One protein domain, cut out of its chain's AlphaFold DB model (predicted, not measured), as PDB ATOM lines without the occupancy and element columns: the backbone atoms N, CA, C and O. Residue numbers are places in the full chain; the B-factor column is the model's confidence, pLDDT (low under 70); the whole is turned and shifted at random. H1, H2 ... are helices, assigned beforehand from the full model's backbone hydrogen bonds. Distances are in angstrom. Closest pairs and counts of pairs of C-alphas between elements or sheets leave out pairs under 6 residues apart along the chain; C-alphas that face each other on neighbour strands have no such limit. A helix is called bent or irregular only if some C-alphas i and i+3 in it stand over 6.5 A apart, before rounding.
ATOM      1  N   ILE A   8      -7.252  20.881 -51.289       71.19
ATOM      2  CA  ILE A   8      -7.756  19.586 -50.800       71.19
ATOM      3  C   ILE A   8      -6.676  18.845 -50.000       71.19
ATOM      4  O   ILE A   8      -6.965  18.312 -48.921       71.19
ATOM      5  N   ASP A   9      -5.431  18.874 -50.470       71.62
ATOM      6  CA  ASP A   9      -4.298  18.278 -49.758       71.62
ATOM      7  C   ASP A   9      -4.019  19.002 -48.436       71.62
ATOM      8  O   ASP A   9      -3.848  18.360 -47.394       71.62
ATOM      9  N   ALA A  10      -4.070  20.337 -48.428       64.50
ATOM     10  CA  ALA A  10      -3.919  21.121 -47.206       64.50
ATOM     11  C   ALA A  10      -5.022  20.809 -46.171       64.50
ATOM     12  O   ALA A  10      -4.719  20.631 -44.986       64.50
ATOM     13  N   TYR A  11      -6.284  20.672 -46.599       69.62
ATOM     14  CA  TYR A  11      -7.392  20.275 -45.718       69.62
ATOM     15  C   TYR A  11      -7.229  18.844 -45.183       69.62
ATOM     16  O   TYR A  11      -7.509  18.583 -44.008       69.62
ATOM     17  N   SER A  12      -6.737  17.922 -46.008       69.19
ATOM     18  CA  SER A  12      -6.506  16.528 -45.616       69.19
ATOM     19  C   SER A  12      -5.392  16.412 -44.572       69.19
ATOM     20  O   SER A  12      -5.548  15.729 -43.562       69.19
ATOM     21  N   ILE A  13      -4.294  17.152 -44.737       68.44
ATOM     22  CA  ILE A  13      -3.194  17.173 -43.760       68.44
ATOM     23  C   ILE A  13      -3.637  17.846 -42.454       68.44
ATOM     24  O   ILE A  13      -3.315  17.355 -41.368       68.44
ATOM     25  N   ALA A  14      -4.406  18.937 -42.536       65.88
ATOM     26  CA  ALA A  14      -4.922  19.639 -41.363       65.88
ATOM     27  C   ALA A  14      -5.884  18.763 -40.539       65.88
ATOM     28  O   ALA A  14      -5.778  18.711 -39.311       65.88
ATOM     29  N   THR A  15      -6.776  18.018 -41.196       65.94
ATOM     30  CA  THR A  15      -7.690  17.080 -40.521       65.94
ATOM     31  C   THR A  15      -6.949  15.884 -39.924       65.94
ATOM     32  O   THR A  15      -7.190  15.538 -38.765       65.94
ATOM     33  N   LEU A  16      -5.967  15.317 -40.635       66.62
ATOM     34  CA  LEU A  16      -5.124  14.233 -40.113       66.62
ATOM     35  C   LEU A  16      -4.272  14.687 -38.913       66.62
ATOM     36  O   LEU A  16      -4.011  13.916 -37.990       66.62
ATOM     37  N   ALA A  17      -3.840  15.951 -38.897       64.31
ATOM     38  CA  ALA A  17      -3.125  16.537 -37.767       64.31
ATOM     39  C   ALA A  17      -4.031  16.817 -36.554       64.31
ATOM     40  O   ALA A  17      -3.545  16.748 -35.424       64.31
ATOM     41  N   GLY A  18      -5.321  17.088 -36.780       61.59
ATOM     42  CA  GLY A  18      -6.337  17.306 -35.745       61.59
ATOM     43  C   GLY A  18      -6.922  16.026 -35.129       61.59
ATOM     44  O   GLY A  18      -7.375  16.053 -33.985       61.59
ATOM     45  N   ALA A  19      -6.867  14.896 -35.840       63.78
ATOM     46  CA  ALA A  19      -7.399  13.603 -35.400       63.78
ATOM     47  C   ALA A  19      -6.957  13.141 -33.986       63.78
ATOM     48  O   ALA A  19      -7.826  12.737 -33.211       63.78
ATOM     49  N   PRO A  20      -5.676  13.244 -33.569       60.00
ATOM     50  CA  PRO A  20      -5.284  12.841 -32.212       60.00
ATOM     51  C   PRO A  20      -5.839  13.773 -31.119       60.00
ATOM     52  O   PRO A  20      -6.097  13.327 -30.001       60.00
ATOM     53  N   TYR A  21      -6.087  15.053 -31.426       60.34
ATOM     54  CA  TYR A  21      -6.705  15.991 -30.479       60.34
ATOM     55  C   TYR A  21      -8.197  15.696 -30.271       60.34
ATOM     56  O   TYR A  21      -8.721  15.924 -29.182       60.34
ATOM     57  N   ALA A  22      -8.870  15.133 -31.281       57.09
ATOM     58  CA  ALA A  22     -10.251  14.673 -31.162       57.09
ATOM     59  C   ALA A  22     -10.388  13.515 -30.162       57.09
ATOM     60  O   ALA A  22     -11.339  13.482 -29.383       57.09
ATOM     61  N   GLN A  23      -9.415  12.600 -30.124       58.19
ATOM     62  CA  GLN A  23      -9.450  11.452 -29.212       58.19
ATOM     63  C   GLN A  23      -9.247  11.864 -27.746       58.19
ATOM     64  O   GLN A  23      -9.928  11.335 -26.870       58.19
ATOM     65  N   LEU A  24      -8.391  12.857 -27.478       55.50
ATOM     66  CA  LEU A  24      -8.126  13.357 -26.119       55.50
ATOM     67  C   LEU A  24      -9.279  14.203 -25.546       55.50
ATOM     68  O   LEU A  24      -9.494  14.206 -24.338       55.50
ATOM     69  N   LEU A  25     -10.048  14.885 -26.401       53.91
ATOM     70  CA  LEU A  25     -11.204  15.703 -26.005       53.91
ATOM     71  C   LEU A  25     -12.546  14.942 -26.046       53.91
ATOM     72  O   LEU A  25     -13.570  15.482 -25.625       53.91
ATOM     73  N   SER A  26     -12.550  13.688 -26.513       55.91
ATOM     74  CA  SER A  26     -13.755  12.855 -26.674       55.91
ATOM     75  C   SER A  26     -14.473  12.488 -25.367       55.91
ATOM     76  O   SER A  26     -15.561  11.918 -25.409       55.91
ATOM     77  N   GLN A  27     -13.932  12.859 -24.201       63.19
ATOM     78  CA  GLN A  27     -14.605  12.644 -22.916       63.19
ATOM     79  C   GLN A  27     -15.849  13.533 -22.719       63.19
ATOM     80  O   GLN A  27     -16.643  13.269 -21.819       63.19
ATOM     81  N   SER A  28     -16.069  14.546 -23.571       66.56
ATOM     82  CA  SER A  28     -17.327  15.305 -23.612       66.56
ATOM     83  C   SER A  28     -18.000  15.204 -24.985       66.56
ATOM     84  O   SER A  28     -17.586  15.866 -25.940       66.56
ATOM     85  N   LEU A  29     -19.080  14.413 -25.069       69.75
ATOM     86  CA  LEU A  29     -19.856  14.186 -26.301       69.75
ATOM     87  C   LEU A  29     -20.440  15.470 -26.917       69.75
ATOM     88  O   LEU A  29     -20.624  15.529 -28.129       69.75
ATOM     89  N   PHE A  30     -20.742  16.489 -26.107       77.81
ATOM     90  CA  PHE A  30     -21.404  17.715 -26.574       77.81
ATOM     91  C   PHE A  30     -20.461  18.913 -26.687       77.81
ATOM     92  O   PHE A  30     -20.591  19.714 -27.611       77.81
ATOM     93  N   THR A  31     -19.495  19.048 -25.778       80.44
ATOM     94  CA  THR A  31     -18.598  20.213 -25.769       80.44
ATOM     95  C   THR A  31     -17.619  20.178 -26.940       80.44
ATOM     96  O   THR A  31     -17.350  21.215 -27.542       80.44
ATOM     97  N   TRP A  32     -17.110  18.996 -27.298       77.88
ATOM     98  CA  TRP A  32     -16.139  18.852 -28.379       77.88
ATOM     99  C   TRP A  32     -16.656  19.299 -29.758       77.88
ATOM    100  O   TRP A  32     -16.020  20.174 -30.354       77.88
ATOM    101  N   PRO A  33     -17.798  18.791 -30.273       82.88
ATOM    102  CA  PRO A  33     -18.286  19.217 -31.585       82.88
ATOM    103  C   PRO A  33     -18.659  20.706 -31.597       82.88
ATOM    104  O   PRO A  33     -18.432  21.387 -32.596       82.88
ATOM    105  N   LEU A  34     -19.162  21.237 -30.477       85.69
ATOM    106  CA  LEU A  34     -19.506  22.650 -30.339       85.69
ATOM    107  C   LEU A  34     -18.263  23.543 -30.470       85.69
ATOM    108  O   LEU A  34     -18.261  24.461 -31.289       85.69
ATOM    109  N   ILE A  35     -17.188  23.260 -29.722       85.50
ATOM    110  CA  ILE A  35     -15.931  24.029 -29.809       85.50
ATOM    111  C   ILE A  35     -15.312  23.900 -31.201       85.50
ATOM    112  O   ILE A  35     -14.833  24.888 -31.763       85.50
ATOM    113  N   PHE A  36     -15.342  22.695 -31.770       84.56
ATOM    114  CA  PHE A  36     -14.778  22.444 -33.087       84.56
ATOM    115  C   PHE A  36     -15.462  23.293 -34.166       84.56
ATOM    116  O   PHE A  36     -14.781  23.945 -34.958       84.56
ATOM    117  N   VAL A  37     -16.797  23.347 -34.165       87.38
ATOM    118  CA  VAL A  37     -17.561  24.115 -35.156       87.38
ATOM    119  C   VAL A  37     -17.465  25.624 -34.928       87.38
ATOM    120  O   VAL A  37     -17.342  26.369 -35.897       87.38
ATOM    121  N   LEU A  38     -17.490  26.089 -33.676       89.38
ATOM    122  CA  LEU A  38     -17.482  27.524 -33.363       89.38
ATOM    123  C   LEU A  38     -16.097  28.172 -33.441       89.38
ATOM    124  O   LEU A  38     -16.003  29.335 -33.823       89.38
ATOM    125  N   PHE A  39     -15.033  27.452 -33.083       87.38
ATOM    126  CA  PHE A  39     -13.694  28.038 -32.963       87.38
ATOM    127  C   PHE A  39     -12.689  27.407 -33.919       87.38
ATOM    128  O   PHE A  39     -12.006  28.124 -34.651       87.38
ATOM    129  N   THR A  40     -12.593  26.078 -33.952       85.88
ATOM    130  CA  THR A  40     -11.546  25.398 -34.728       85.88
ATOM    131  C   THR A  40     -11.770  25.518 -36.234       85.88
ATOM    132  O   THR A  40     -10.830  25.844 -36.955       85.88
ATOM    133  N   LEU A  41     -13.000  25.307 -36.717       87.94
ATOM    134  CA  LEU A  41     -13.325  25.409 -38.142       87.94
ATOM    135  C   LEU A  41     -13.122  26.833 -38.692       87.94
ATOM    136  O   LEU A  41     -12.419  26.961 -39.698       87.94
ATOM    137  N   PRO A  42     -13.640  27.909 -38.061       91.69
ATOM    138  CA  PRO A  42     -13.381  29.269 -38.528       91.69
ATOM    139  C   PRO A  42     -11.901  29.648 -38.465       91.69
ATOM    140  O   PRO A  42     -11.391  30.248 -39.409       91.69
ATOM    141  N   ALA A  43     -11.183  29.256 -37.405       88.12
ATOM    142  CA  ALA A  43      -9.752  29.536 -37.280       88.12
ATOM    143  C   ALA A  43      -8.924  28.821 -38.362       88.12
ATOM    144  O   ALA A  43      -8.040  29.431 -38.966       88.12
ATOM    145  N   ALA A  44      -9.228  27.552 -38.652       86.44
ATOM    146  CA  ALA A  44      -8.572  26.802 -39.722       86.44
ATOM    147  C   ALA A  44      -8.889  27.392 -41.103       86.44
ATOM    148  O   ALA A  44      -7.993  27.552 -41.930       86.44
ATOM    149  N   ASN A  45     -10.150  27.764 -41.344       90.12
ATOM    150  CA  ASN A  45     -10.566  28.399 -42.590       90.12
ATOM    151  C   ASN A  45      -9.846  29.739 -42.808       90.12
ATOM    152  O   ASN A  45      -9.327  29.982 -43.899       90.12
ATOM    153  N   LEU A  46      -9.745  30.568 -41.765       89.62
ATOM    154  CA  LEU A  46      -8.989  31.818 -41.801       89.62
ATOM    155  C   LEU A  46      -7.515  31.564 -42.122       89.62
ATOM    156  O   LEU A  46      -6.969  32.223 -43.002       89.62
ATOM    157  N   LEU A  47      -6.880  30.608 -41.442       87.12
ATOM    158  CA  LEU A  47      -5.459  30.317 -41.631       87.12
ATOM    159  C   LEU A  47      -5.152  29.836 -43.058       87.12
ATOM    160  O   LEU A  47      -4.167  30.271 -43.654       87.12
ATOM    161  N   ILE A  48      -6.008  28.981 -43.625       87.88
ATOM    162  CA  ILE A  48      -5.849  28.465 -44.992       87.88
ATOM    163  C   ILE A  48      -6.055  29.580 -46.022       87.88
ATOM    164  O   ILE A  48      -5.217  29.754 -46.906       87.88
ATOM    165  N   ASN A  49      -7.119  30.381 -45.886       90.00
ATOM    166  CA  ASN A  49      -7.358  31.514 -46.784       90.00
ATOM    167  C   ASN A  49      -6.253  32.574 -46.675       90.00
ATOM    168  O   ASN A  49      -5.830  33.127 -47.687       90.00
ATOM    169  N   LEU A  50      -5.735  32.820 -45.469       88.06
ATOM    170  CA  LEU A  50      -4.620  33.736 -45.252       88.06
ATOM    171  C   LEU A  50      -3.341  33.239 -45.935       88.06
ATOM    172  O   LEU A  50      -2.637  34.033 -46.561       88.06
ATOM    173  N   GLY A  51      -3.058  31.937 -45.851       86.00
ATOM    174  CA  GLY A  51      -1.950  31.303 -46.566       86.00
ATOM    175  C   GLY A  51      -2.104  31.420 -48.085       86.00
ATOM    176  O   GLY A  51      -1.165  31.838 -48.763       86.00
ATOM    177  N   TYR A  52      -3.306  31.139 -48.599       87.06
ATOM    178  CA  TYR A  52      -3.631  31.243 -50.023       87.06
ATOM    179  C   TYR A  52      -3.450  32.670 -50.560       87.06
ATOM    180  O   TYR A  52      -2.771  32.868 -51.564       87.06
ATOM    181  N   VAL A  53      -3.996  33.673 -49.864       89.12
ATOM    182  CA  VAL A  53      -3.894  35.086 -50.269       89.12
ATOM    183  C   VAL A  53      -2.463  35.609 -50.152       89.12
ATOM    184  O   VAL A  53      -2.019  36.395 -50.986       89.12
ATOM    185  N   SER A  54      -1.725  35.193 -49.122       87.50
ATOM    186  CA  SER A  54      -0.375  35.711 -48.898       87.50
ATOM    187  C   SER A  54       0.665  35.110 -49.846       87.50
ATOM    188  O   SER A  54       1.690  35.759 -50.084       87.50
ATOM    189  N   GLY A  55       0.444  33.880 -50.336       85.19
ATOM    190  CA  GLY A  55       1.350  33.167 -51.248       85.19
ATOM    191  C   GLY A  55       2.779  33.000 -50.714       85.19
ATOM    192  O   GLY A  55       3.717  32.826 -51.486       85.19
ATOM    193  N   ALA A  56       2.970  33.128 -49.400       84.69
ATOM    194  CA  ALA A  56       4.272  33.204 -48.753       84.69
ATOM    195  C   ALA A  56       4.299  32.368 -47.470       84.69
ATOM    196  O   ALA A  56       3.261  32.021 -46.912       84.69
ATOM    197  N   GLY A  57       5.506  32.059 -46.990       84.81
ATOM    198  CA  GLY A  57       5.687  31.338 -45.733       84.81
ATOM    199  C   GLY A  57       5.228  32.147 -44.508       84.81
ATOM    200  O   GLY A  57       5.210  33.382 -44.552       84.81
ATOM    201  N   PRO A  58       4.916  31.475 -43.385       85.19
ATOM    202  CA  PRO A  58       4.288  32.079 -42.207       85.19
ATOM    203  C   PRO A  58       5.029  33.315 -41.672       85.19
ATOM    204  O   PRO A  58       4.390  34.330 -41.410       85.19
ATOM    205  N   VAL A  59       6.366  33.303 -41.605       87.06
ATOM    206  CA  VAL A  59       7.170  34.467 -41.165       87.06
ATOM    207  C   VAL A  59       6.869  35.719 -41.992       87.06
ATOM    208  O   VAL A  59       6.607  36.783 -41.432       87.06
ATOM    209  N   LEU A  60       6.849  35.589 -43.321       88.38
ATOM    210  CA  LEU A  60       6.604  36.717 -44.215       88.38
ATOM    211  C   LEU A  60       5.128  37.136 -44.206       88.38
ATOM    212  O   LEU A  60       4.841  38.329 -44.272       88.38
ATOM    213  N   THR A  61       4.197  36.185 -44.074       89.12
ATOM    214  CA  THR A  61       2.760  36.502 -43.965       89.12
ATOM    215  C   THR A  61       2.450  37.343 -42.726       89.12
ATOM    216  O   THR A  61       1.842  38.403 -42.850       89.12
ATOM    217  N   PHE A  62       2.941  36.951 -41.543       88.75
ATOM    218  CA  PHE A  62       2.691  37.694 -40.307       88.75
ATOM    219  C   PHE A  62       3.442  39.025 -40.265       88.75
ATOM    220  O   PHE A  62       2.880  40.012 -39.796       88.75
ATOM    221  N   ALA A  63       4.654  39.096 -40.828       88.75
ATOM    222  CA  ALA A  63       5.394  40.352 -40.947       88.75
ATOM    223  C   ALA A  63       4.673  41.393 -41.826       88.75
ATOM    224  O   ALA A  63       4.750  42.584 -41.532       88.75
ATOM    225  N   ARG A  64       3.950  40.959 -42.874       88.81
ATOM    226  CA  ARG A  64       3.149  41.844 -43.745       88.81
ATOM    227  C   ARG A  64       1.886  42.383 -43.068       88.81
ATOM    228  O   ARG A  64       1.443  43.465 -43.429       88.81
ATOM    229  N   ILE A  65       1.314  41.647 -42.112       88.50
ATOM    230  CA  ILE A  65       0.139  42.091 -41.344       88.50
ATOM    231  C   ILE A  65       0.564  43.100 -40.277       88.50
ATOM    232  O   ILE A  65       0.014  44.195 -40.194       88.50
ATOM    233  N   ALA A  66       1.547  42.728 -39.457       89.12
ATOM    234  CA  ALA A  66       2.124  43.598 -38.445       89.12
ATOM    235  C   ALA A  66       3.573  43.172 -38.157       89.12
ATOM    236  O   ALA A  66       3.813  42.008 -37.828       89.12
ATOM    237  N   PRO A  67       4.557  44.087 -38.181       85.50
ATOM    238  CA  PRO A  67       5.967  43.725 -38.006       85.50
ATOM    239  C   PRO A  67       6.261  43.086 -36.637       85.50
ATOM    240  O   PRO A  67       7.100  42.188 -36.540       85.50
ATOM    241  N   ILE A  68       5.515  43.466 -35.592       88.88
ATOM    242  CA  ILE A  68       5.611  42.865 -34.251       88.88
ATOM    243  C   ILE A  68       5.108  41.411 -34.205       88.88
ATOM    244  O   ILE A  68       5.566  40.622 -33.384       88.88
ATOM    245  N   ALA A  69       4.212  41.025 -35.117       86.94
ATOM    246  CA  ALA A  69       3.664  39.673 -35.200       86.94
ATOM    247  C   ALA A  69       4.605  38.687 -35.916       86.94
ATOM    248  O   ALA A  69       4.329  37.489 -35.940       86.94
ATOM    249  N   SER A  70       5.739  39.147 -36.460       88.62
ATOM    250  CA  SER A  70       6.733  38.284 -37.119       88.62
ATOM    251  C   SER A  70       7.235  37.142 -36.223       88.62
ATOM    252  O   SER A  70       7.490  36.042 -36.718       88.62
ATOM    253  N   GLY A  71       7.286  37.352 -34.900       90.88
ATOM    254  CA  GLY A  71       7.627  36.315 -33.921       90.88
ATOM    255  C   GLY A  71       6.673  35.113 -33.934       90.88
ATOM    256  O   GLY A  71       7.115  33.980 -33.750       90.88
ATOM    257  N   ILE A  72       5.388  35.327 -34.240       89.88
ATOM    258  CA  ILE A  72       4.390  34.249 -34.366       89.88
ATOM    259  C   ILE A  72       4.742  33.352 -35.553       89.88
ATOM    260  O   ILE A  72       4.697  32.128 -35.444       89.88
ATOM    261  N   GLY A  73       5.157  33.948 -36.672       89.19
ATOM    262  CA  GLY A  73       5.590  33.194 -37.843       89.19
ATOM    263  C   GLY A  73       6.786  32.287 -37.545       89.19
ATOM    264  O   GLY A  73       6.780  31.131 -37.964       89.19
ATOM    265  N   TRP A  74       7.761  32.769 -36.767       92.06
ATOM    266  CA  TRP A  74       8.913  31.969 -36.333       92.06
ATOM    267  C   TRP A  74       8.513  30.821 -35.401       92.06
ATOM    268  O   TRP A  74       8.932  29.680 -35.611       92.06
ATOM    269  N   ALA A  75       7.649  31.088 -34.421       91.44
ATOM    270  CA  ALA A  75       7.131  30.055 -33.526       91.44
ATOM    271  C   ALA A  75       6.382  28.953 -34.298       91.44
ATOM    272  O   ALA A  75       6.591  27.766 -34.045       91.44
ATOM    273  N   LEU A  76       5.569  29.331 -35.291       88.50
ATOM    274  CA  LEU A  76       4.867  28.381 -36.157       88.50
ATOM    275  C   LEU A  76       5.830  27.536 -36.995       88.50
ATOM    276  O   LEU A  76       5.633  26.326 -37.098       88.50
ATOM    277  N   THR A  77       6.884  28.136 -37.563       90.50
ATOM    278  CA  THR A  77       7.896  27.369 -38.311       90.50
ATOM    279  C   THR A  77       8.637  26.371 -37.432       90.50
ATOM    280  O   THR A  77       8.840  25.233 -37.852       90.50
ATOM    281  N   TRP A  78       8.994  26.767 -36.208       93.19
ATOM    282  CA  TRP A  78       9.671  25.883 -35.265       93.19
ATOM    283  C   TRP A  78       8.777  24.707 -34.870       93.19
ATOM    284  O   TRP A  78       9.179  23.550 -34.990       93.19
ATOM    285  N   LEU A  79       7.529  24.998 -34.490       90.12
ATOM    286  CA  LEU A  79       6.549  23.981 -34.127       90.12
ATOM    287  C   LEU A  79       6.304  22.997 -35.281       90.12
ATOM    288  O   LEU A  79       6.246  21.790 -35.062       90.12
ATOM    289  N   ALA A  80       6.181  23.492 -36.515       89.75
ATOM    290  CA  ALA A  80       6.034  22.636 -37.688       89.75
ATOM    291  C   ALA A  80       7.269  21.746 -37.905       89.75
ATOM    292  O   ALA A  80       7.115  20.554 -38.175       89.75
ATOM    293  N   GLY A  81       8.476  22.296 -37.739       90.69
ATOM    294  CA  GLY A  81       9.733  21.556 -37.851       90.69
ATOM    295  C   GLY A  81       9.852  20.424 -36.829       90.69
ATOM    296  O   GLY A  81      10.136  19.287 -37.206       90.69
ATOM    297  N   GLU A  82       9.552  20.698 -35.558       93.38
ATOM    298  CA  GLU A  82       9.569  19.691 -34.488       93.38
ATOM    299  C   GLU A  82       8.582  18.548 -34.773       93.38
ATOM    300  O   GLU A  82       8.928  17.365 -34.697       93.38
ATOM    301  N   ARG A  83       7.349  18.889 -35.168       87.56
ATOM    302  CA  ARG A  83       6.319  17.891 -35.499       87.56
ATOM    303  C   ARG A  83       6.695  17.068 -36.724       87.56
ATOM    304  O   ARG A  83       6.433  15.865 -36.736       87.56
ATOM    305  N   LEU A  84       7.289  17.695 -37.738       90.81
ATOM    306  CA  LEU A  84       7.731  17.008 -38.946       90.81
ATOM    307  C   LEU A  84       8.860  16.023 -38.638       90.81
ATOM    308  O   LEU A  84       8.811  14.898 -39.127       90.81
ATOM    309  N   PHE A  85       9.818  16.412 -37.794       92.62
ATOM    310  CA  PHE A  85      10.911  15.540 -37.364       92.62
ATOM    311  C   PHE A  85      10.388  14.297 -36.637       92.62
ATOM    312  O   PHE A  85      10.667  13.176 -37.046       92.62
ATOM    313  N   ILE A  86       9.546  14.461 -35.613       90.56
ATOM    314  CA  ILE A  86       9.012  13.308 -34.869       90.56
ATOM    315  C   ILE A  86       8.198  12.389 -35.793       90.56
ATOM    316  O   ILE A  86       8.360  11.168 -35.761       90.56
ATOM    317  N   ARG A  87       7.349  12.962 -36.659       90.06
ATOM    318  CA  ARG A  87       6.527  12.174 -37.592       90.06
ATOM    319  C   ARG A  87       7.355  11.453 -38.649       90.06
ATOM    320  O   ARG A  87       6.990  10.336 -39.008       90.06
ATOM    321  N   SER A  88       8.437  12.049 -39.144       92.56
ATOM    322  CA  SER A  88       9.298  11.397 -40.134       92.56
ATOM    323  C   SER A  88      10.052  10.213 -39.529       92.56
ATOM    324  O   SER A  88      10.117   9.164 -40.171       92.56
ATOM    325  N   LEU A  89      10.510  10.315 -38.274       94.50
ATOM    326  CA  LEU A  89      11.093   9.178 -37.552       94.50
ATOM    327  C   LEU A  89      10.079   8.039 -37.381       94.50
ATOM    328  O   LEU A  89      10.388   6.888 -37.688       94.50
ATOM    329  N   THR A  90       8.851   8.342 -36.945       92.12
ATOM    330  CA  THR A  90       7.796   7.322 -36.817       92.12
ATOM    331  C   THR A  90       7.443   6.694 -38.168       92.12
ATOM    332  O   THR A  90       7.278   5.479 -38.259       92.12
ATOM    333  N   ALA A  91       7.359   7.493 -39.234       92.81
ATOM    334  CA  ALA A  91       7.089   6.992 -40.579       92.81
ATOM    335  C   ALA A  91       8.203   6.063 -41.085       92.81
ATOM    336  O   ALA A  91       7.904   5.010 -41.646       92.81
ATOM    337  N   ALA A  92       9.472   6.408 -40.841       94.50
ATOM    338  CA  ALA A  92      10.610   5.561 -41.183       94.50
ATOM    339  C   ALA A  92      10.561   4.218 -40.435       94.50
ATOM    340  O   ALA A  92      10.712   3.167 -41.059       94.50
ATOM    341  N   GLN A  93      10.261   4.235 -39.132       92.62
ATOM    342  CA  GLN A  93      10.097   3.009 -38.346       92.62
ATOM    343  C   GLN A  93       8.968   2.124 -38.896       92.62
ATOM    344  O   GLN A  93       9.147   0.919 -39.080       92.62
ATOM    345  N   ASN A  94       7.816   2.718 -39.214       91.62
ATOM    346  CA  ASN A  94       6.680   1.992 -39.785       91.62
ATOM    347  C   ASN A  94       7.014   1.376 -41.148       91.62
ATOM    348  O   ASN A  94       6.593   0.260 -41.444       91.62
ATOM    349  N   LEU A  95       7.793   2.079 -41.969       92.38
ATOM    350  CA  LEU A  95       8.238   1.594 -43.271       92.38
ATOM    351  C   LEU A  95       9.199   0.403 -43.135       92.38
ATOM    352  O   LEU A  95       9.070  -0.566 -43.882       92.38
ATOM    353  N   ILE A  96      10.102   0.417 -42.150       90.62
ATOM    354  CA  ILE A  96      10.962  -0.738 -41.846       90.62
ATOM    355  C   ILE A  96      10.109  -1.955 -41.472       90.62
ATOM    356  O   ILE A  96      10.311  -3.037 -42.026       90.62
ATOM    357  N   TYR A  97       9.119  -1.783 -40.590       87.62
ATOM    358  CA  TYR A  97       8.213  -2.874 -40.221       87.62
ATOM    359  C   TYR A  97       7.358  -3.360 -41.394       87.62
ATOM    360  O   TYR A  97       7.120  -4.563 -41.507       87.62
ATOM    361  N   LEU A  98       6.945  -2.466 -42.296       89.69
ATOM    362  CA  LEU A  98       6.218  -2.835 -43.508       89.69
ATOM    363  C   LEU A  98       7.050  -3.785 -44.379       89.69
ATOM    364  O   LEU A  98       6.567  -4.852 -44.752       89.69
ATOM    365  N   PHE A  99       8.312  -3.437 -44.651       89.25
ATOM    366  CA  PHE A  99       9.211  -4.297 -45.425       89.25
ATOM    367  C   PHE A  99       9.557  -5.595 -44.690       89.25
ATOM    368  O   PHE A  99       9.608  -6.659 -45.310       89.25
ATOM    369  N   ALA A 100       9.742  -5.543 -43.369       84.75
ATOM    370  CA  ALA A 100       9.959  -6.738 -42.559       84.75
ATOM    371  C   ALA A 100       8.755  -7.701 -42.600       84.75
ATOM    372  O   ALA A 100       8.952  -8.915 -42.551       84.75
ATOM    373  N   SER A 101       7.537  -7.174 -42.753       85.50
ATOM    374  CA  SER A 101       6.282  -7.937 -42.793       85.50
ATOM    375  C   SER A 101       5.987  -8.614 -44.142       85.50
ATOM    376  O   SER A 101       5.117  -9.474 -44.229       85.50
ATOM    377  N   ILE A 102       6.731  -8.297 -45.212       87.00
ATOM    378  CA  ILE A 102       6.573  -8.983 -46.514       87.00
ATOM    379  C   ILE A 102       6.928 -10.483 -46.401       87.00
ATOM    380  O   ILE A 102       6.498 -11.307 -47.213       87.00
ATOM    381  N   ARG A 103       7.696 -10.869 -45.376       80.50
ATOM    382  CA  ARG A 103       8.049 -12.265 -45.099       80.50
ATOM    383  C   ARG A 103       6.876 -13.030 -44.475       80.50
ATOM    384  O   ARG A 103       6.164 -12.523 -43.622       80.50
TER     385      ARG A 103
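AT A GLANCE: This is residues 8 to 103 of the 139 residues of an uncharacterized protein of Loa loa (UniProt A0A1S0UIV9). One very long helix, H4, makes the long axis like a bar; the short H3 folds back beside its first part as a helical hairpin, and the other end of the bar, residues 84 to 103, sticks out free. From H3 the bent helix H2 leads off to one side of the bar, and H1 folds back beside it in a loose pair, with few contacts between the two and none between H1 and the bar. The printed part has 96 residues with four named helices, in the order H1, H2, H3, H4 along the chain, and no named strand; the class is all helix. The whole is loose, with a radius of gyration of the C-alphas of 17.2 A, and elongated, spanning 56 by 35 by 23 A.

IN THESE COORDINATES: Find C-alpha 8 at (-7.756, 19.586, -50.800); there H1 begins, residues 8 to 25, and it runs 25.3 A to C-alpha 25. Look near residue 18 for a kink of 33 degrees; H1 is irregular there, with C-alphas 17 and 20 at 7.0 A. Next comes H2, residues 31 to 54, which was assigned as one helix by its hydrogen bonds but is bent, with C-alphas 38 and 41 at 6.7 A. Read it as two arms: H2a, residues 31 to 38, 10.6 A long, and H2b, residues 41 to 54, 19.7 A long. Find the end of H2b at C-alpha 54, (-0.375, 35.711, -48.898). H3, residues 58 to 65, is 10.9 A long. H4, residues 67 to 101, runs 51.9 A to C-alpha 101 at (6.282, -7.937, -42.793); it is only just irregular, with C-alphas 68 and 71 at 6.9 A.

HOW THE PARTS SIT: Start at H1 and look across to the two arms that follow it. H1 and H2a are close but not clearly touching; their closest C-alphas, those of Leu 25 and Trp 32, are 6.3 A apart, and they run opposite ways at a shallow tilt of 28 degrees. H1 and H2b are also close but not clearly touching; their closest C-alphas, those of Ala 10 and Ile 48, are 7.9 A apart, and they run opposite ways at a shallow tilt of 31 degrees. Between H2a and H2b you find a shallow tilt of 34.8 degrees, only just short of steep. H2b touches H3 with residues 50 to 54 alone; the closest C-alphas are those of Ser 54 and Thr 61, 5.9 A apart, and the lines are about perpendicular at 85 degrees. H3 and H4 form a helical hairpin: they touch, with the C-alphas of Val 59 and Gly 73 closest at 3.9 A, and run opposite ways at a shallow tilt of 23 degrees. H4 touches H3 with residues 69 to 77 alone. H1 is apart from H3 and from H4, and both H2a and H2b are apart from H4. In the backbone, every O i to N i+4 pair is within hydrogen-bond range in H2a, H2b and H3, while H1 has 12 of 14 and H4 28 of 31.

THE WHOLE: Look for the two C-alphas farthest apart, those of Ala 66 and Arg 103, at 56.6 A. Residues 26 to 31 stand free, and so do residues 84 to 103, of which 84 to 101 belong to H4. Without these stretches the body spans 36 by 24 by 24 A. The printed part has no cut, and the links H1 to H2, H2 to H3 and H3 to H4 are tight. The mean pLDDT of the printed part is 82.7; look to residues 10 to 29 for the model's low confidence, under 70.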